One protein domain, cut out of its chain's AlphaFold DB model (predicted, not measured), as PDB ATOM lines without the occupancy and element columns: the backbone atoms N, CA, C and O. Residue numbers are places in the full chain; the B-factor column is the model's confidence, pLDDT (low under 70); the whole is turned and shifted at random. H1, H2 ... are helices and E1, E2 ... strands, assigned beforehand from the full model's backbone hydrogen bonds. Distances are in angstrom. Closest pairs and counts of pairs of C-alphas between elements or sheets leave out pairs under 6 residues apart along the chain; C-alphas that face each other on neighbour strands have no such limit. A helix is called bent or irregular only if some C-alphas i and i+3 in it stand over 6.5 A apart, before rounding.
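What this domain is: This is residues 20 to 113 of the 120 residues of an uncharacterized protein of Clostridium sp. OF03-18AA (UniProt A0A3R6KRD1). A small, twisted sheet of three strands stands between the short helix H1 at one end and the long, bent helix H2 at the other. H2a starts beside the sheet and runs on past it, H2b folds back from its far end, and H3 crosses H2a near E3. Residues 54 to 59 stick out. The printed part has 94 residues, with E1, E2, H1, E3, H2 and H3 along it; the sheet, order E2 - E1 - E3, is antiparallel, and the class is mixed, helices and strands. It is compact, with a radius of gyration of the C-alphas of 14.2 A and spans of 40 by 31 by 20 A.

How they stand to each other: Start at E1, residues 20 to 25, the inner strand. Its hairpin partner E2, residues 36 to 43, is antiparallel at 159 degrees; find N 25 and O 36 at 2.8 A. E2 bends by 56 degrees at residue 40. E3, residues 63 to 66, is antiparallel to E1 at 127 degrees, with N 20 and O 65 at 2.8 A. The sheet is only just strongly twisted, up to 4.2 A off its best plane. H1, residues 46 to 52, is on the sheet at a height of 9.2 A, across the strands at 87 degrees to E2 on the local plane; its closest pair with E2 is C-alphas 49 and 43, 5.8 A. E2, H1 and E3 form a split strand-helix-strand unit, two strands running the same way with E1 between them, and its crossover is right-handed. H2, residues 67 to 97, was assigned as one helix by its hydrogen bonds but is bent: C-alphas 86 and 89 are 9.6 A apart. Arm H2a, residues 67 to 86, stands at the sheet's level; its C-alpha 74 is 5.8 A from C-alpha 37 of E2. With residues 80 to 84 alone it touches H2b, residues 89 to 97, opposite ways at a steep tilt of 50 degrees; the closest C-alphas are 83 and 91, 5.4 A. Both arms are irregular: C-alphas 68 and 71 are 7.6 A apart, 93 and 96 are 7.7 A. H3, residues 102 to 112, is close to H2a but not clearly touching, about perpendicular at 82 degrees, with C-alphas 108 and 73 at 6.8 A. It only grazes the sheet with residues 107 to 112, and is apart from H2b. Every O i to N i+4 pair is within hydrogen-bond range in H1 and H3; H2a has 14 of 16 and H2b 0 of 5, beside 3 of 6 O i to N i+3 pairs.

Where its parts are: Find C-alpha 20 at (-8.225, 77.076, 126.532), where E1 begins its 15.6 A. E2 spans 20.4 A. H2a runs 30.0 A from C-alpha 67 at (-9.750, 80.978, 130.420), and H2b 15.6 A. H3 ends at C-alpha 112, (-17.866, 66.697, 131.035), after 15.2 A.

The domain as a whole: The two C-alphas farthest apart, of Asn 52 and Tyr 87, are 40.3 A apart. The printed part has no cut and no long link. Its mean pLDDT is 88.0; residues 29 to 31 and 100 are under 70.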
ATOM      1  N   ALA A  20      -9.283  78.008 126.196       93.62
ATOM      2  CA  ALA A  20      -8.225  77.076 126.532       93.62
ATOM      3  C   ALA A  20      -8.642  75.657 126.150       93.62
ATOM      4  O   ALA A  20      -9.725  75.198 126.511       93.62
ATOM      5  N   LEU A  21      -7.760  74.957 125.441       93.19
ATOM      6  CA  LEU A  21      -7.833  73.512 125.293       93.19
ATOM      7  C   LEU A  21      -7.051  72.887 126.441       93.19
ATOM      8  O   LEU A  21      -5.851  73.138 126.585       93.19
ATOM      9  N   VAL A  22      -7.728  72.078 127.244       94.25
ATOM     10  CA  VAL A  22      -7.167  71.524 128.475       94.25
ATOM     11  C   VAL A  22      -7.336  70.017 128.542       94.25
ATOM     12  O   VAL A  22      -8.205  69.444 127.884       94.25
ATOM     13  N   TYR A  23      -6.530  69.378 129.380       93.19
ATOM     14  CA  TYR A  23      -6.723  67.998 129.812       93.19
ATOM     15  C   TYR A  23      -6.485  67.887 131.319       93.19
ATOM     16  O   TYR A  23      -5.804  68.730 131.905       93.19
ATOM     17  N   MET A  24      -7.004  66.822 131.927       93.19
ATOM     18  CA  MET A  24      -6.763  66.509 133.335       93.19
ATOM     19  C   MET A  24      -5.632  65.485 133.464       93.19
ATOM     20  O   MET A  24      -5.568  64.519 132.700       93.19
ATOM     21  N   ILE A  25      -4.717  65.715 134.403       90.50
ATOM     22  CA  ILE A  25      -3.807  64.692 134.921       90.50
ATOM     23  C   ILE A  25      -4.518  64.023 136.088       90.50
ATOM     24  O   ILE A  25      -4.935  64.715 137.013       90.50
ATOM     25  N   ASP A  26      -4.638  62.701 136.021       84.38
ATOM     26  CA  ASP A  26      -5.276  61.874 137.040       84.38
ATOM     27  C   ASP A  26      -4.585  62.027 138.403       84.38
ATOM     28  O   ASP A  26      -3.352  62.039 138.481       84.38
ATOM     29  N   ARG A  27      -5.386  62.110 139.470       83.69
ATOM     30  CA  ARG A  27      -4.946  62.246 140.863       83.69
ATOM     31  C   ARG A  27      -3.999  61.151 141.371       83.69
ATOM     32  O   ARG A  27      -3.319  61.365 142.363       83.69
ATOM     33  N   THR A  28      -3.912  60.013 140.684       78.25
ATOM     34  CA  THR A  28      -2.937  58.939 140.948       78.25
ATOM     35  C   THR A  28      -1.488  59.344 140.672       78.25
ATOM     36  O   THR A  28      -0.566  58.665 141.123       78.25
ATOM     37  N   THR A  29      -1.264  60.421 139.912       68.94
ATOM     38  CA  THR A  29       0.082  60.891 139.545       68.94
ATOM     39  C   THR A  29       0.631  61.960 140.510       68.94
ATOM     40  O   THR A  29       1.819  61.898 140.832       68.94
ATOM     41  N   PRO A  30      -0.164  62.947 140.975       67.31
ATOM     42  CA  PRO A  30       0.254  63.931 141.977       67.31
ATOM     43  C   PRO A  30       0.222  63.399 143.420       67.31
ATOM     44  O   PRO A  30      -0.630  62.600 143.788       67.31
ATOM     45  N   ASP A  31       1.116  63.910 144.271       68.56
ATOM     46  CA  ASP A  31       1.244  63.508 145.688       68.56
ATOM     47  C   ASP A  31       0.106  64.051 146.586       68.56
ATOM     48  O   ASP A  31      -0.052  63.637 147.730       68.56
ATOM     49  N   ASP A  32      -0.709  64.988 146.084       79.88
ATOM     50  CA  ASP A  32      -1.809  65.613 146.831       79.88
ATOM     51  C   ASP A  32      -3.175  64.938 146.623       79.88
ATOM     52  O   ASP A  32      -4.181  65.454 147.113       79.88
ATOM     53  N   ASN A  33      -3.213  63.795 145.925       82.06
ATOM     54  CA  ASN A  33      -4.430  63.060 145.562       82.06
ATOM     55  C   ASN A  33      -5.489  63.948 144.882       82.06
ATOM     56  O   ASN A  33      -6.693  63.764 145.073       82.06
ATOM     57  N   LYS A  34      -5.048  64.923 144.076       88.19
ATOM     58  CA  LYS A  34      -5.929  65.787 143.283       88.19
ATOM     59  C   LYS A  34      -5.560  65.760 141.816       88.19
ATOM     60  O   LYS A  34      -4.388  65.850 141.452       88.19
ATOM     61  N   SER A  35      -6.576  65.701 140.968       90.69
ATOM     62  CA  SER A  35      -6.395  65.836 139.531       90.69
ATOM     63  C   SER A  35      -6.000  67.272 139.202       90.69
ATOM     64  O   SER A  35      -6.549  68.220 139.770       90.69
ATOM     65  N   LYS A  36      -5.052  67.441 138.275       93.19
ATOM     66  CA  LYS A  36      -4.532  68.759 137.875       93.19
ATOM     67  C   LYS A  36      -4.946  69.102 136.459       93.19
ATOM     68  O   LYS A  36      -4.738  68.302 135.544       93.19
ATOM     69  N   LEU A  37      -5.478  70.304 136.273       94.12
ATOM     70  CA  LEU A  37      -5.766  70.827 134.948       94.12
ATOM     71  C   LEU A  37      -4.469  71.285 134.283       94.12
ATOM     72  O   LEU A  37      -3.660  72.002 134.868       94.12
ATOM     73  N   VAL A  38      -4.287  70.906 133.020       93.25
ATOM     74  CA  VAL A  38      -3.174  71.383 132.200       93.25
ATOM     75  C   VAL A  38      -3.706  72.025 130.934       93.25
ATOM     76  O   VAL A  38      -4.462  71.413 130.179       93.25
ATOM     77  N   VAL A  39      -3.264  73.256 130.685       92.81
ATOM     78  CA  VAL A  39      -3.528  73.972 129.437       92.81
ATOM     79  C   VAL A  39      -2.574  73.461 128.362       92.81
ATOM     80  O   VAL A  39      -1.358  73.591 128.484       92.81
ATOM     81  N   GLU A  40      -3.126  72.878 127.301       91.50
ATOM     82  CA  GLU A  40      -2.361  72.375 126.157       91.50
ATOM     83  C   GLU A  40      -2.216  73.438 125.063       91.50
ATOM     84  O   GLU A  40      -1.160  73.555 124.443       91.50
ATOM     85  N   ALA A  41      -3.266  74.230 124.835       90.81
ATOM     86  CA  ALA A  41      -3.260  75.312 123.858       90.81
ATOM     87  C   ALA A  41      -4.244  76.428 124.238       90.81
ATOM     88  O   ALA A  41      -5.222  76.198 124.951       90.81
ATOM     89  N   LEU A  42      -3.990  77.634 123.726       91.94
ATOM     90  CA  LEU A  42      -4.843  78.810 123.888       91.94
ATOM     91  C   LEU A  42      -5.284  79.339 122.522       91.94
ATOM     92  O   LEU A  42      -4.496  79.373 121.575       91.94
ATOM     93  N   PHE A  43      -6.536  79.779 122.447       90.88
ATOM     94  CA  PHE A  43      -7.173  80.292 121.243       90.88
ATOM     95  C   PHE A  43      -7.969  81.559 121.544       90.88
ATOM     96  O   PHE A  43      -8.499  81.761 122.640       90.88
ATOM     97  N   SER A  44      -8.109  82.412 120.530       89.06
ATOM     98  CA  SER A  44      -8.918  83.628 120.657       89.06
ATOM     99  C   SER A  44     -10.425  83.344 120.680       89.06
ATOM    100  O   SER A  44     -11.195  84.095 121.274       89.06
ATOM    101  N   ASN A  45     -10.862  82.252 120.043       87.56
ATOM    102  CA  ASN A  45     -12.253  81.811 119.997       87.56
ATOM    103  C   ASN A  45     -12.353  80.304 119.705       87.56
ATOM    104  O   ASN A  45     -11.371  79.668 119.325       87.56
ATOM    105  N   GLN A  46     -13.560  79.758 119.867       84.44
ATOM    106  CA  GLN A  46     -13.834  78.329 119.729       84.44
ATOM    107  C   GLN A  46     -13.645  77.812 118.296       84.44
ATOM    108  O   GLN A  46     -13.023  76.772 118.118       84.44
ATOM    109  N   VAL A  47     -14.090  78.560 117.280       86.69
ATOM    110  CA  VAL A  47     -13.947  78.162 115.865       86.69
ATOM    111  C   VAL A  47     -12.473  77.970 115.507       86.69
ATOM    112  O   VAL A  47     -12.097  76.975 114.902       86.69
ATOM    113  N   GLN A  48     -11.600  78.872 115.964       85.94
ATOM    114  CA  GLN A  48     -10.158  78.713 115.770       85.94
ATOM    115  C   GLN A  48      -9.586  77.488 116.479       85.94
ATOM    116  O   GLN A  48      -8.620  76.922 115.974       85.94
ATOM    117  N   ALA A  49     -10.121  77.112 117.639       86.25
ATOM    118  CA  ALA A  49      -9.681  75.910 118.332       86.25
ATOM    119  C   ALA A  49     -10.058  74.659 117.531       86.25
ATOM    120  O   ALA A  49      -9.207  73.807 117.297       86.25
ATOM    121  N   GLU A  50     -11.300  74.592 117.054       84.75
ATOM    122  CA  GLU A  50     -11.832  73.460 116.289       84.75
ATOM    123  C   GLU A  50     -11.157  73.311 114.915       84.75
ATOM    124  O   GLU A  50     -10.783  72.202 114.537       84.75
ATOM    125  N   ASP A  51     -10.924  74.416 114.201       85.94
ATOM    126  CA  ASP A  51     -10.349  74.389 112.849       85.94
ATOM    127  C   ASP A  51      -8.824  74.185 112.836       85.94
ATOM    128  O   ASP A  51      -8.279  73.563 111.917       85.94
ATOM    129  N   ASN A  52      -8.105  74.727 113.829       83.06
ATOM    130  CA  ASN A  52      -6.638  74.759 113.798       83.06
ATOM    131  C   ASN A  52      -5.976  73.682 114.656       83.06
ATOM    132  O   ASN A  52      -4.800  73.371 114.434       83.06
ATOM    133  N   TYR A  53      -6.677  73.119 115.642       84.00
ATOM    134  CA  TYR A  53      -6.083  72.114 116.510       84.00
ATOM    135  C   TYR A  53      -6.254  70.707 115.935       84.00
ATOM    136  O   TYR A  53      -7.357  70.188 115.779       84.00
ATOM    137  N   LYS A  54      -5.126  70.046 115.669       81.94
ATOM    138  CA  LYS A  54      -5.100  68.635 115.280       81.94
ATOM    139  C   LYS A  54      -4.796  67.777 116.499       81.94
ATOM    140  O   LYS A  54      -3.682  67.816 117.019       81.94
ATOM    141  N   ILE A  55      -5.775  66.975 116.914       78.88
ATOM    142  CA  ILE A  55      -5.626  66.028 118.022       78.88
ATOM    143  C   ILE A  55      -4.547  65.001 117.660       78.88
ATOM    144  O   ILE A  55      -4.725  64.198 116.747       78.88
ATOM    145  N   GLN A  56      -3.425  65.029 118.382       75.12
ATOM    146  CA  GLN A  56      -2.321  64.085 118.163       75.12
ATOM    147  C   GLN A  56      -2.519  62.754 118.901       75.12
ATOM    148  O   GLN A  56      -2.049  61.724 118.434       75.12
ATOM    149  N   ASN A  57      -3.219  62.769 120.041       79.62
ATOM    150  CA  ASN A  57      -3.539  61.567 120.813       79.62
ATOM    151  C   ASN A  57      -5.045  61.539 121.130       79.62
ATOM    152  O   ASN A  57      -5.457  62.258 122.043       79.62
ATOM    153  N   PRO A  58      -5.858  60.760 120.398       77.31
ATOM    154  CA  PRO A  58      -7.310  60.739 120.566       77.31
ATOM    155  C   PRO A  58      -7.774  60.062 121.861       77.31
ATOM    156  O   PRO A  58      -8.881  60.337 122.308       77.31
ATOM    157  N   GLU A  59      -6.943  59.226 122.489       80.75
ATOM    158  CA  GLU A  59      -7.292  58.544 123.747       80.75
ATOM    159  C   GLU A  59      -7.342  59.514 124.930       80.75
ATOM    160  O   GLU A  59      -8.024  59.285 125.926       80.75
ATOM    161  N   LYS A  60      -6.630  60.637 124.816       82.06
ATOM    162  CA  LYS A  60      -6.589  61.653 125.857       82.06
ATOM    163  C   LYS A  60      -7.779  62.599 125.720       82.06
ATOM    164  O   LYS A  60      -7.812  63.433 124.807       82.06
ATOM    165  N   LYS A  61      -8.722  62.497 126.660       88.12
ATOM    166  CA  LYS A  61      -9.883  63.389 126.758       88.12
ATOM    167  C   LYS A  61      -9.411  64.834 126.957       88.12
ATOM    168  O   LYS A  61      -8.534  65.113 127.776       88.12
ATOM    169  N   ARG A  62      -9.964  65.742 126.153       90.88
ATOM    170  CA  ARG A  62      -9.663  67.175 126.171       90.88
ATOM    171  C   ARG A  62     -10.949  67.972 126.209       90.88
ATOM    172  O   ARG A  62     -11.961  67.539 125.664       90.88
ATOM    173  N   TYR A  63     -10.866  69.148 126.804       92.50
ATOM    174  CA  TYR A  63     -11.993  70.045 126.992       92.50
ATOM    175  C   TYR A  63     -11.645  71.425 126.458       92.50
ATOM    176  O   TYR A  63     -10.507  71.877 126.593       92.50
ATOM    177  N   LEU A  64     -12.626  72.093 125.856       93.00
ATOM    178  CA  LEU A  64     -12.540  73.509 125.522       93.00
ATOM    179  C   LEU A  64     -13.251  74.302 126.614       93.00
ATOM    180  O   LEU A  64     -14.431  74.081 126.875       93.00
ATOM    181  N   LEU A  65     -12.522  75.212 127.252       94.25
ATOM    182  CA  LEU A  65     -12.993  76.021 128.376       94.25
ATOM    183  C   LEU A  65     -12.737  77.502 128.111       94.25
ATOM    184  O   LEU A  65     -11.808  77.842 127.379       94.25
ATOM    185  N   SER A  66     -13.508  78.389 128.748       92.94
ATOM    186  CA  SER A  66     -13.052  79.776 128.883       92.94
ATOM    187  C   SER A  66     -11.826  79.812 129.790       92.94
ATOM    188  O   SER A  66     -11.753  79.062 130.765       92.94
ATOM    189  N   VAL A  67     -10.895  80.728 129.526       92.19
ATOM    190  CA  VAL A  67      -9.750  80.978 130.420       92.19
ATOM    191  C   VAL A  67     -10.223  81.381 131.826       92.19
ATOM    192  O   VAL A  67      -9.611  80.988 132.816       92.19
ATOM    193  N   ASP A  68     -11.357  82.078 131.924       91.88
ATOM    194  CA  ASP A  68     -11.943  82.498 133.205       91.88
ATOM    195  C   ASP A  68     -12.523  81.331 134.028       91.88
ATOM    196  O   ASP A  68     -12.752  81.473 135.226       91.88
ATOM    197  N   ASP A  69     -12.766  80.172 133.405       92.94
ATOM    198  CA  ASP A  69     -13.383  79.022 134.073       92.94
ATOM    199  C   ASP A  69     -12.367  78.005 134.602       92.94
ATOM    200  O   ASP A  69     -12.771  77.050 135.261       92.94
ATOM    201  N   LEU A  70     -11.071  78.162 134.305       93.88
ATOM    202  CA  LEU A  70     -10.067  77.114 134.530       93.88
ATOM    203  C   LEU A  70      -9.999  76.649 135.989       93.88
ATOM    204  O   LEU A  70     -10.050  75.450 136.252       93.88
ATOM    205  N   GLU A  71      -9.935  77.588 136.936       92.81
ATOM    206  CA  GLU A  71      -9.859  77.258 138.366       92.81
ATOM    207  C   GLU A  71     -11.153  76.596 138.860       92.81
ATOM    208  O   GLU A  71     -11.119  75.585 139.561       92.81
ATOM    209  N   SER A  72     -12.303  77.151 138.473       93.25
ATOM    210  CA  SER A  72     -13.614  76.631 138.867       93.25
ATOM    211  C   SER A  72     -13.864  75.237 138.297       93.25
ATOM    212  O   SER A  72     -14.427  74.388 138.983       93.25
ATOM    213  N   PHE A  73     -13.420  74.984 137.066       93.75
ATOM    214  CA  PHE A  73     -13.524  73.677 136.430       93.75
ATOM    215  C   PHE A  73     -12.618  72.646 137.107       93.75
ATOM    216  O   PHE A  73     -13.070  71.535 137.364       93.75
ATOM    217  N   GLU A  74     -11.366  72.995 137.439       94.38
ATOM    218  CA  GLU A  74     -10.463  72.087 138.164       94.38
ATOM    219  C   GLU A  74     -11.036  71.695 139.531       94.38
ATOM    220  O   GLU A  74     -10.997  70.519 139.898       94.38
ATOM    221  N   ARG A  75     -11.609  72.654 140.270       93.12
ATOM    222  CA  ARG A  75     -12.291  72.377 141.544       93.12
ATOM    223  C   ARG A  75     -13.485  71.449 141.344       93.12
ATOM    224  O   ARG A  75     -13.495  70.374 141.924       93.12
ATOM    225  N   PHE A  76     -14.401  71.806 140.443       92.88
ATOM    226  CA  PHE A  76     -15.592  71.003 140.160       92.88
ATOM    227  C   PHE A  76     -15.243  69.572 139.727       92.88
ATOM    228  O   PHE A  76     -15.888  68.621 140.153       92.88
ATOM    229  N   TYR A  77     -14.203  69.404 138.904       93.69
ATOM    230  CA  TYR A  77     -13.736  68.083 138.489       93.69
ATOM    231  C   TYR A  77     -13.297  67.235 139.686       93.69
ATOM    232  O   TYR A  77     -13.703  66.082 139.778       93.69
ATOM    233  N   ASN A  78     -12.507  67.806 140.603       93.44
ATOM    234  CA  ASN A  78     -12.083  67.118 141.826       93.44
ATOM    235  C   ASN A  78     -13.266  66.849 142.771       93.44
ATOM    236  O   ASN A  78     -13.348  65.762 143.325       93.44
ATOM    237  N   ASP A  79     -14.212  67.779 142.896       92.62
ATOM    238  CA  ASP A  79     -15.387  67.612 143.756       92.62
ATOM    239  C   ASP A  79     -16.283  66.447 143.280       92.62
ATOM    240  O   ASP A  79     -16.731  65.632 144.084       92.62
ATOM    241  N   ILE A  80     -16.493  66.301 141.963       92.19
ATOM    242  CA  ILE A  80     -17.182  65.131 141.375       92.19
ATOM    243  C   ILE A  80     -16.428  63.841 141.694       92.19
ATOM    244  O   ILE A  80     -17.013  62.804 142.009       92.19
ATOM    245  N   GLN A  81     -15.110  63.913 141.591       92.38
ATOM    246  CA  GLN A  81     -14.204  62.821 141.873       92.38
ATOM    247  C   GLN A  81     -14.303  62.377 143.347       92.38
ATOM    248  O   GLN A  81     -14.316  61.176 143.617       92.38
ATOM    249  N   ASP A  82     -14.419  63.312 144.285       92.50
ATOM    250  CA  ASP A  82     -14.601  63.033 145.713       92.50
ATOM    251  C   ASP A  82     -16.010  62.486 146.009       92.50
ATOM    252  O   ASP A  82     -16.153  61.522 146.764       92.50
ATOM    253  N   LEU A  83     -17.051  63.004 145.341       92.94
ATOM    254  CA  LEU A  83     -18.405  62.438 145.421       92.94
ATOM    255  C   LEU A  83     -18.447  60.978 144.958       92.94
ATOM    256  O   LEU A  83     -19.092  60.151 145.603       92.94
ATOM    257  N   ASN A  84     -17.763  60.650 143.860       92.12
ATOM    258  CA  ASN A  84     -17.685  59.278 143.357       92.12
ATOM    259  C   ASN A  84     -17.000  58.344 144.364       92.12
ATOM    260  O   ASN A  84     -17.444  57.212 144.542       92.12
ATOM    261  N   GLU A  85     -15.953  58.806 145.052       91.44
ATOM    262  CA  GLU A  85     -15.293  58.024 146.107       91.44
ATOM    263  C   GLU A  85     -16.200  57.814 147.326       91.44
ATOM    264  O   GLU A  85     -16.190  56.739 147.928       91.44
ATOM    265  N   GLN A  86     -17.002  58.818 147.680       93.38
ATOM    266  CA  GLN A  86     -17.865  58.775 148.856       93.38
ATOM    267  C   GLN A  86     -19.158  57.977 148.635       93.38
ATOM    268  O   GLN A  86     -19.577  57.225 149.519       93.38
ATOM    269  N   TYR A  87     -19.803  58.149 147.482       92.00
ATOM    270  CA  TYR A  87     -21.162  57.663 147.223       92.00
ATOM    271  C   TYR A  87     -21.254  56.635 146.086       92.00
ATOM    272  O   TYR A  87     -22.310  56.014 145.920       92.00
ATOM    273  N   GLY A  88     -20.185  56.427 145.309       89.69
ATOM    274  CA  GLY A  88     -20.165  55.490 144.181       89.69
ATOM    275  C   GLY A  88     -21.275  55.778 143.170       89.69
ATOM    276  O   GLY A  88     -21.489  56.923 142.776       89.69
ATOM    277  N   ASP A  89     -22.046  54.749 142.812       87.81
ATOM    278  CA  ASP A  89     -23.159  54.823 141.849       87.81
ATOM    279  C   ASP A  89     -24.268  55.822 142.245       87.81
ATOM    280  O   ASP A  89     -25.111  56.190 141.424       87.81
ATOM    281  N   HIS A  90     -24.301  56.262 143.506       89.31
ATOM    282  CA  HIS A  90     -25.283  57.221 144.012       89.31
ATOM    283  C   HIS A  90     -24.795  58.673 143.995       89.31
ATOM    284  O   HIS A  90     -25.587  59.567 144.287       89.31
ATOM    285  N   ALA A  91     -23.546  58.934 143.599       91.00
ATOM    286  CA  ALA A  91     -22.942  60.269 143.592       91.00
ATOM    287  C   ALA A  91     -23.748  61.318 142.804       91.00
ATOM    288  O   ALA A  91     -23.812  62.477 143.206       91.00
ATOM    289  N   ILE A  92     -24.452  60.913 141.740       87.50
ATOM    290  CA  ILE A  92     -25.320  61.803 140.951       87.50
ATOM    291  C   ILE A  92     -26.422  62.484 141.783       87.50
ATOM    292  O   ILE A  92     -26.859  63.582 141.438       87.50
ATOM    293  N   TYR A  93     -26.869  61.860 142.877       88.38
ATOM    294  CA  TYR A  93     -27.908  62.403 143.755       88.38
ATOM    295  C   TYR A  93     -27.382  63.416 144.777       88.38
ATOM    296  O   TYR A  93     -28.198  64.031 145.453       88.38
ATOM    297  N   HIS A  94     -26.060  63.586 144.861       88.88
ATOM    298  CA  HIS A  94     -25.367  64.447 145.823       88.88
ATOM    299  C   HIS A  94     -24.656  65.634 145.148       88.88
ATOM    300  O   HIS A  94     -23.794  66.275 145.743       88.88
ATOM    301  N   LEU A  95     -24.989  65.942 143.886       86.62
ATOM    302  CA  LEU A  95     -24.394  67.076 143.164       86.62
ATOM    303  C   LEU A  95     -24.646  68.424 143.854       86.62
ATOM    304  O   LEU A  95     -23.814  69.323 143.758       86.62
ATOM    305  N   ASP A  96     -25.761  68.548 144.569       86.25
ATOM    306  CA  ASP A  96     -26.122  69.727 145.355       86.25
ATOM    307  C   ASP A  96     -25.174  69.985 146.538       86.25
ATOM    308  O   ASP A  96     -25.100  71.114 147.022       86.25
ATOM    309  N   GLU A  97     -24.401  68.984 146.974       85.06
ATOM    310  CA  GLU A  97     -23.386  69.139 148.026       85.06
ATOM    311  C   GLU A  97     -22.155  69.922 147.546       85.06
ATOM    312  O   GLU A  97     -21.451  70.525 148.359       85.06
ATOM    313  N   ILE A  98     -21.903  69.942 146.233       82.44
ATOM    314  CA  ILE A  98     -20.701  70.545 145.638       82.44
ATOM    315  C   ILE A  98     -21.011  71.745 144.733       82.44
ATOM    316  O   ILE A  98     -20.097  72.451 144.297       82.44
ATOM    317  N   THR A  99     -22.285  72.020 144.430       73.69
ATOM    318  CA  THR A  99     -22.659  73.082 143.487       73.69
ATOM    319  C   THR A  99     -23.053  74.377 144.189       73.69
ATOM    320  O   THR A  99     -24.073  74.500 144.857       73.69
ATOM    321  N   LEU A 100     -22.230  75.414 143.992       66.75
ATOM    322  CA  LEU A 100     -22.501  76.764 144.507       66.75
ATOM    323  C   LEU A 100     -23.421  77.584 143.587       66.75
ATOM    324  O   LEU A 100     -24.029  78.559 144.022       66.75
ATOM    325  N   ASN A 101     -23.489  77.229 142.299       82.62
ATOM    326  CA  ASN A 101     -24.270  77.937 141.290       82.62
ATOM    327  C   ASN A 101     -24.749  76.963 140.201       82.62
ATOM    328  O   ASN A 101     -23.931  76.352 139.510       82.62
ATOM    329  N   VAL A 102     -26.070  76.890 140.012       84.62
ATOM    330  CA  VAL A 102     -26.748  76.030 139.028       84.62
ATOM    331  C   VAL A 102     -26.279  76.296 137.592       84.62
ATOM    332  O   VAL A 102     -26.161  75.365 136.796       84.62
ATOM    333  N   ASP A 103     -25.960  77.545 137.243       87.81
ATOM    334  CA  ASP A 103     -25.495  77.884 135.892       87.81
ATOM    335  C   ASP A 103     -24.095  77.317 135.614       87.81
ATOM    336  O   ASP A 103     -23.833  76.798 134.526       87.81
ATOM    337  N   LEU A 104     -23.200  77.377 136.608       87.06
ATOM    338  CA  LEU A 104     -21.856  76.796 136.509       87.06
ATOM    339  C   LEU A 104     -21.913  75.271 136.498       87.06
ATOM    340  O   LEU A 104     -21.215  74.648 135.699       87.06
ATOM    341  N   GLU A 105     -22.780  74.680 137.322       89.31
ATOM    342  CA  GLU A 105     -23.023  73.239 137.316       89.31
ATOM    343  C   GLU A 105     -23.452  72.770 135.922       89.31
ATOM    344  O   GLU A 105     -22.790  71.925 135.321       89.31
ATOM    345  N   ASN A 106     -24.524  73.346 135.369       91.12
ATOM    346  CA  ASN A 106     -25.047  72.955 134.059       91.12
ATOM    347  C   ASN A 106     -23.987  73.092 132.961       91.12
ATOM    348  O   ASN A 106     -23.856  72.222 132.094       91.12
ATOM    349  N   LYS A 107     -23.193  74.164 133.015       92.00
ATOM    350  CA  LYS A 107     -22.082  74.396 132.094       92.00
ATOM    351  C   LYS A 107     -21.030  73.290 132.187       92.00
ATOM    352  O   LYS A 107     -20.694  72.687 131.167       92.00
ATOM    353  N   PHE A 108     -20.525  72.986 133.381       92.94
ATOM    354  CA  PHE A 108     -19.471  71.985 133.553       92.94
ATOM    355  C   PHE A 108     -19.963  70.559 133.315       92.94
ATOM    356  O   PHE A 108     -19.256  69.779 132.678       92.94
ATOM    357  N   ARG A 109     -21.206  70.238 133.688       92.50
ATOM    358  CA  ARG A 109     -21.843  68.963 133.335       92.50
ATOM    359  C   ARG A 109     -21.947  68.769 131.829       92.50
ATOM    360  O   ARG A 109     -21.641  67.686 131.335       92.50
ATOM    361  N   THR A 110     -22.299  69.828 131.095       92.94
ATOM    362  CA  THR A 110     -22.322  69.810 129.623       92.94
ATOM    363  C   THR A 110     -20.940  69.506 129.050       92.94
ATOM    364  O   THR A 110     -20.820  68.664 128.166       92.94
ATOM    365  N   ILE A 111     -19.896  70.156 129.571       92.56
ATOM    366  CA  ILE A 111     -18.513  69.965 129.113       92.56
ATOM    367  C   ILE A 111     -18.007  68.547 129.413       92.56
ATOM    368  O   ILE A 111     -17.331  67.936 128.585       92.56
ATOM    369  N   LEU A 112     -18.321  68.015 130.594       91.94
ATOM    370  CA  LEU A 112     -17.866  66.697 131.035       91.94
ATOM    371  C   LEU A 112     -18.680  65.540 130.440       91.94
ATOM    372  O   LEU A 112     -18.142  64.437 130.296       91.94
ATOM    373  N   GLY A 113     -19.934  65.804 130.061       91.50
ATOM    374  CA  GLY A 113     -20.891  64.812 129.570       91.50
ATOM    375  C   GLY A 113     -21.651  64.074 130.679       91.50
ATOM    376  O   GLY A 113     -22.158  62.983 130.433       91.50
TER     377      GLY A 113